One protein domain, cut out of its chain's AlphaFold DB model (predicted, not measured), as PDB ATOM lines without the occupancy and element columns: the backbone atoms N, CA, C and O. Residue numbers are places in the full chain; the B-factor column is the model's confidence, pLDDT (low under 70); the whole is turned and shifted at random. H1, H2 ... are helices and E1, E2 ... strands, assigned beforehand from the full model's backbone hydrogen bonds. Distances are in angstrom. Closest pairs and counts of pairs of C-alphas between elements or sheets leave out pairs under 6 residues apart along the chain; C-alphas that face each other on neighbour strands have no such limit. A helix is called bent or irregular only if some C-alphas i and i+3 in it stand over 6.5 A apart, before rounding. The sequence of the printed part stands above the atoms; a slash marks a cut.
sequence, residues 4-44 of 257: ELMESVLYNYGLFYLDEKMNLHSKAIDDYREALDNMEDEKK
ATOM      1  N   GLU A   4      60.861   2.846 -48.718       60.12
ATOM      2  CA  GLU A   4      60.950   4.135 -48.024       60.12
ATOM      3  C   GLU A   4      59.858   5.141 -48.453       60.12
ATOM      4  O   GLU A   4      59.333   5.900 -47.635       60.12
ATOM      5  N   LEU A   5      59.450   5.129 -49.732       60.94
ATOM      6  CA  LEU A   5      58.337   5.960 -50.209       60.94
ATOM      7  C   LEU A   5      56.995   5.413 -49.707       60.94
ATOM      8  O   LEU A   5      56.089   6.187 -49.399       60.94
ATOM      9  N   MET A   6      56.874   4.087 -49.616       63.53
ATOM     10  CA  MET A   6      55.674   3.422 -49.121       63.53
ATOM     11  C   MET A   6      55.480   3.696 -47.626       63.53
ATOM     12  O   MET A   6      54.405   4.140 -47.235       63.53
ATOM     13  N   GLU A   7      56.528   3.552 -46.810       61.19
ATOM     14  CA  GLU A   7      56.492   3.919 -45.389       61.19
ATOM     15  C   GLU A   7      56.160   5.402 -45.194       61.19
ATOM     16  O   GLU A   7      55.315   5.740 -44.368       61.19
ATOM     17  N   SER A   8      56.744   6.298 -45.997       62.41
ATOM     18  CA  SER A   8      56.434   7.726 -45.902       62.41
ATOM     19  C   SER A   8      54.961   8.027 -46.200       62.41
ATOM     20  O   SER A   8      54.344   8.830 -45.505       62.41
ATOM     21  N   VAL A   9      54.365   7.405 -47.221       61.72
ATOM     22  CA  VAL A   9      52.946   7.626 -47.553       61.72
ATOM     23  C   VAL A   9      52.023   7.024 -46.489       61.72
ATOM     24  O   VAL A   9      51.040   7.661 -46.107       61.72
ATOM     25  N   LEU A  10      52.352   5.831 -45.989       62.25
ATOM     26  CA  LEU A  10      51.559   5.110 -44.993       62.25
ATOM     27  C   LEU A  10      51.597   5.782 -43.616       62.25
ATOM     28  O   LEU A  10      50.551   5.982 -43.004       62.25
ATOM     29  N   TYR A  11      52.780   6.168 -43.134       60.34
ATOM     30  CA  TYR A  11      52.945   6.655 -41.765       60.34
ATOM     31  C   TYR A  11      52.835   8.174 -41.625       60.34
ATOM     32  O   TYR A  11      52.348   8.631 -40.589       60.34
ATOM     33  N   ASN A  12      53.230   8.967 -42.630       65.25
ATOM     34  CA  ASN A  12      53.323  10.423 -42.450       65.25
ATOM     35  C   ASN A  12      52.002  11.156 -42.686       65.25
ATOM     36  O   ASN A  12      51.774  12.176 -42.042       65.25
ATOM     37  N   TYR A  13      51.128  10.651 -43.563       68.00
ATOM     38  CA  TYR A  13      49.908  11.366 -43.971       68.00
ATOM     39  C   TYR A  13      48.619  10.868 -43.302       68.00
ATOM     40  O   TYR A  13      47.571  11.472 -43.508       68.00
ATOM     41  N   GLY A  14      48.659   9.772 -42.530       68.06
ATOM     42  CA  GLY A  14      47.479   9.231 -41.834       68.06
ATOM     43  C   GLY A  14      46.334   8.787 -42.759       68.06
ATOM     44  O   GLY A  14      45.213   8.576 -42.306       68.06
ATOM     45  N   LEU A  15      46.607   8.658 -44.061       76.50
ATOM     46  CA  LEU A  15      45.631   8.248 -45.076       76.50
ATOM     47  C   LEU A  15      45.301   6.755 -44.978       76.50
ATOM     48  O   LEU A  15      44.211   6.332 -45.379       76.50
ATOM     49  N   PHE A  16      46.240   5.977 -44.438       80.00
ATOM     50  CA  PHE A  16      46.137   4.536 -44.288       80.00
ATOM     51  C   PHE A  16      46.671   4.077 -42.929       80.00
ATOM     52  O   PHE A  16      47.528   4.733 -42.338       80.00
ATOM     53  N   TYR A  17      46.177   2.941 -42.446       80.38
ATOM     54  CA  TYR A  17      46.653   2.281 -41.231       80.38
ATOM     55  C   TYR A  17      46.604   0.755 -41.395       80.38
ATOM     56  O   TYR A  17      45.906   0.246 -42.272       80.38
ATOM     57  N   LEU A  18      47.376   0.031 -40.583       82.19
ATOM     58  CA  LEU A  18      47.332  -1.432 -40.519       82.19
ATOM     59  C   LEU A  18      46.460  -1.861 -39.335       82.19
ATOM     60  O   LEU A  18      46.611  -1.312 -38.244       82.19
ATOM     61  N   ASP A  19      45.555  -2.819 -39.547       80.50
ATOM     62  CA  ASP A  19      44.796  -3.441 -38.454       80.50
ATOM     63  C   ASP A  19      45.629  -4.492 -37.690       80.50
ATOM     64  O   ASP A  19      46.773  -4.788 -38.035       80.50
ATOM     65  N   GLU A  20      45.043  -5.100 -36.653       80.12
ATOM     66  CA  GLU A  20      45.679  -6.156 -35.844       80.12
ATOM     67  C   GLU A  20      46.126  -7.385 -36.659       80.12
ATOM     68  O   GLU A  20      46.955  -8.174 -36.207       80.12
ATOM     69  N   LYS A  21      45.582  -7.560 -37.867       88.69
ATOM     70  CA  LYS A  21      45.901  -8.648 -38.796       88.69
ATOM     71  C   LYS A  21      46.852  -8.198 -39.908       88.69
ATOM     72  O   LYS A  21      47.079  -8.961 -40.844       88.69
ATOM     73  N   MET A  22      47.421  -6.996 -39.796       78.38
ATOM     74  CA  MET A  22      48.308  -6.378 -40.781       78.38
ATOM     75  C   MET A  22      47.647  -6.145 -42.148       78.38
ATOM     76  O   MET A  22      48.332  -6.106 -43.171       78.38
ATOM     77  N   ASN A  23      46.324  -5.963 -42.188       81.31
ATOM     78  CA  ASN A  23      45.642  -5.529 -43.404       81.31
ATOM     79  C   ASN A  23      45.663  -4.010 -43.510       81.31
ATOM     80  O   ASN A  23      45.460  -3.302 -42.524       81.31
ATOM     81  N   LEU A  24      45.867  -3.521 -44.729       83.06
ATOM     82  CA  LEU A  24      45.884  -2.099 -45.029       83.06
ATOM     83  C   LEU A  24      44.461  -1.547 -45.162       83.06
ATOM     84  O   LEU A  24      43.713  -1.962 -46.048       83.06
ATOM     85  N   HIS A  25      44.128  -0.563 -44.336       82.38
ATOM     86  CA  HIS A  25      42.855   0.156 -44.363       82.38
ATOM     87  C   HIS A  25      43.063   1.627 -44.694       82.38
ATOM     88  O   HIS A  25      44.128   2.186 -44.437       82.38
ATOM     89  N   SER A  26      42.045   2.261 -45.279       85.50
ATOM     90  CA  SER A  26      42.051   3.698 -45.557       85.50
ATOM     91  C   SER A  26      41.102   4.398 -44.607       85.50
ATOM     92  O   SER A  26      39.898   4.148 -44.640       85.50
ATOM     93  N   LYS A  27      41.637   5.341 -43.828       82.69
ATOM     94  CA  LYS A  27      40.847   6.059 -42.828       82.69
ATOM     95  C   LYS A  27      39.653   6.788 -43.453       82.69
ATOM     96  O   LYS A  27      38.551   6.724 -42.928       82.69
ATOM     97  N   ALA A  28      39.852   7.411 -44.615       82.25
ATOM     98  CA  ALA A  28      38.777   8.102 -45.319       82.25
ATOM     99  C   ALA A  28      37.633   7.152 -45.710       82.25
ATOM    100  O   ALA A  28      36.468   7.513 -45.591       82.25
ATOM    101  N   ILE A  29      37.951   5.935 -46.169       84.50
ATOM    102  CA  ILE A  29      36.938   4.949 -46.571       84.50
ATOM    103  C   ILE A  29      36.150   4.460 -45.355       84.50
ATOM    104  O   ILE A  29      34.934   4.307 -45.449       84.50
ATOM    105  N   ASP A  30      36.825   4.225 -44.233       86.94
ATOM    106  CA  ASP A  30      36.171   3.748 -43.016       86.94
ATOM    107  C   ASP A  30      35.267   4.820 -42.403       86.94
ATOM    108  O   ASP A  30      34.111   4.522 -42.111       86.94
ATOM    109  N   ASP A  31      35.721   6.078 -42.350       85.81
ATOM    110  CA  ASP A  31      34.901   7.218 -41.917       85.81
ATOM    111  C   ASP A  31      33.619   7.338 -42.787       85.81
ATOM    112  O   ASP A  31      32.522   7.592 -42.281       85.81
ATOM    113  N   TYR A  32      33.720   7.103 -44.106       85.56
ATOM    114  CA  TYR A  32      32.552   7.082 -45.001       85.56
ATOM    115  C   TYR A  32      31.605   5.905 -44.737       85.56
ATOM    116  O   TYR A  32      30.389   6.082 -44.823       85.56
ATOM    117  N   ARG A  33      32.129   4.709 -44.446       86.94
ATOM    118  CA  ARG A  33      31.301   3.533 -44.121       86.94
ATOM    119  C   ARG A  33      30.545   3.740 -42.817       86.94
ATOM    120  O   ARG A  33      29.338   3.535 -42.789       86.94
ATOM    121  N   GLU A  34      31.226   4.233 -41.787       89.38
ATOM    122  CA  GLU A  34      30.617   4.531 -40.490       89.38
ATOM    123  C   GLU A  34      29.488   5.567 -40.623       89.38
ATOM    124  O   GLU A  34      28.409   5.405 -40.051       89.38
ATOM    125  N   ALA A  35      29.678   6.606 -41.441       87.56
ATOM    126  CA  ALA A  35      28.629   7.587 -41.717       87.56
ATOM    127  C   ALA A  35      27.391   6.970 -42.402       87.56
ATOM    128  O   ALA A  35      26.259   7.360 -42.101       87.56
ATOM    129  N   LEU A  36      27.590   6.006 -43.308       82.88
ATOM    130  CA  LEU A  36      26.493   5.291 -43.969       82.88
ATOM    131  C   LEU A  36      25.745   4.370 -42.999       82.88
ATOM    132  O   LEU A  36      24.513   4.393 -42.988       82.88
ATOM    133  N   ASP A  37      26.465   3.627 -42.162       83.62
ATOM    134  CA  ASP A  37      25.871   2.734 -41.162       83.62
ATOM    135  C   ASP A  37      25.038   3.523 -40.139       83.62
ATOM    136  O   ASP A  37      23.898   3.166 -39.836       83.62
ATOM    137  N   ASN A  38      25.540   4.679 -39.699       82.31
ATOM    138  CA  ASN A  38      24.811   5.570 -38.799       82.31
ATOM    139  C   ASN A  38      23.506   6.109 -39.425       82.31
ATOM    140  O   ASN A  38      22.476   6.166 -38.748       82.31
ATOM    141  N   MET A  39      23.509   6.447 -40.722       79.44
ATOM    142  CA  MET A  39      22.294   6.839 -41.458       79.44
ATOM    143  C   MET A  39      21.297   5.680 -41.621       79.44
ATOM    144  O   MET A  39      20.079   5.893 -41.579       79.44
ATOM    145  N   GLU A  40      21.786   4.458 -41.832       74.19
ATOM    146  CA  GLU A  40      20.970   3.242 -41.930       74.19
ATOM    147  C   GLU A  40      20.266   2.951 -40.590       74.19
ATOM    148  O   GLU A  40      19.065   2.663 -40.546       74.19
ATOM    149  N   ASP A  41      20.984   3.107 -39.479       70.44
ATOM    150  CA  ASP A  41      20.458   2.878 -38.134       70.44
ATOM    151  C   ASP A  41      19.516   3.991 -37.656       70.44
ATOM    152  O   ASP A  41      18.568   3.731 -36.909       70.44
ATOM    153  N   GLU A  42      19.701   5.238 -38.097       69.44
ATOM    154  CA  GLU A  42      18.701   6.298 -37.904       69.44
ATOM    155  C   GLU A  42      17.392   6.009 -38.650       69.44
ATOM    156  O   GLU A  42      16.310   6.170 -38.078       69.44
ATOM    157  N   LYS A  43      17.454   5.506 -39.890       69.69
ATOM    158  CA  LYS A  43      16.246   5.105 -40.633       69.69
ATOM    159  C   LYS A  43      15.478   3.991 -39.924       69.69
ATOM    160  O   LYS A  43      14.259   4.094 -39.797       69.69
ATOM    161  N   LYS A  44      16.174   2.971 -39.410       63.94
ATOM    162  CA  LYS A  44      15.554   1.852 -38.675       63.94
ATOM    163  C   LYS A  44      14.898   2.298 -37.365       63.94
ATOM    164  O   LYS A  44      13.822   1.804 -37.029       63.94
TER     165      LYS A  44
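AT A GLANCE: This is residues 4 to 44 of the 257 residues of an uncharacterized protein of Bacteroides xylanisolvens SD CC 1b (UniProt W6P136). A small two-stranded hairpin, E1 and E2, sits between two helices that reach away from it at opposite ends: the long, straight arm H2 on one side and the short H1 on the other. The two helices stay clear of each other, and they make most of the length, with residues 30 to 44 of H2 and residues 4 to 9 of H1 sticking out free. The printed part has 41 residues with two named helices and two named strands, in the order H1, E1, E2, H2; the sheet has the order E1, E2 and is antiparallel, and the class is mostly helix. It is only just extended, close to loose, with a radius of gyration of the C-alphas of 13.7 A, and the C-alphas span 46 by 20 by 8 A, a rod in outline.

HOW THE PARTS SIT: E1, residues 16 to 18, and E2, residues 24 to 26, are antiparallel neighbour strands and form a hairpin, with an angle of 146 degrees between their directions. C-alphas 16 and 26 face each other at 4.4 A, and C-alphas 18 and 24 at 4.8 A. N 17 and O 25 are 3.0 A apart and N 25 and O 17 are 2.8 A apart, both within hydrogen-bond range. H2, residues 27 to 44, follows E2 with no residue between them. The closest C-alphas of E1 and H2 are those of Phe 16 and Lys 27, 5.7 A apart. H1, residues 4 to 12, has its closest C-alpha to E1 at Leu 10, 5.5 A from that of Phe 16. H1 is apart from E2 and from H2. In H1 and H2 every O i to N i+4 pair is within hydrogen-bond range.

IN THESE COORDINATES: The strands E1 and E2 have three residues each and measure 7.2 A and 7.0 A from first to last C-alpha. C-alpha 16, where E1 begins, is at (46.137, 4.536, -44.288). H2 has 18 residues and measures 26.0 A, ending with C-alpha 44 at (15.554, 1.852, -38.675). H1 has 9 residues and measures 11.3 A, beginning with C-alpha 4 at (60.950, 4.135, -48.024). Neither helix is bent.

THE WHOLE: The two C-alphas farthest apart are those of Glu 4 and Lys 44, at 46.4 A. The printed part has no cut. The links H1 to E1, E1 to E2 and E2 to H2 are tight, and no link is long. The mean pLDDT of the printed part is 76.1. Confidence is low, under 70, in residues 4 to 14 and 42 to 44, and H1 has a mean of 62.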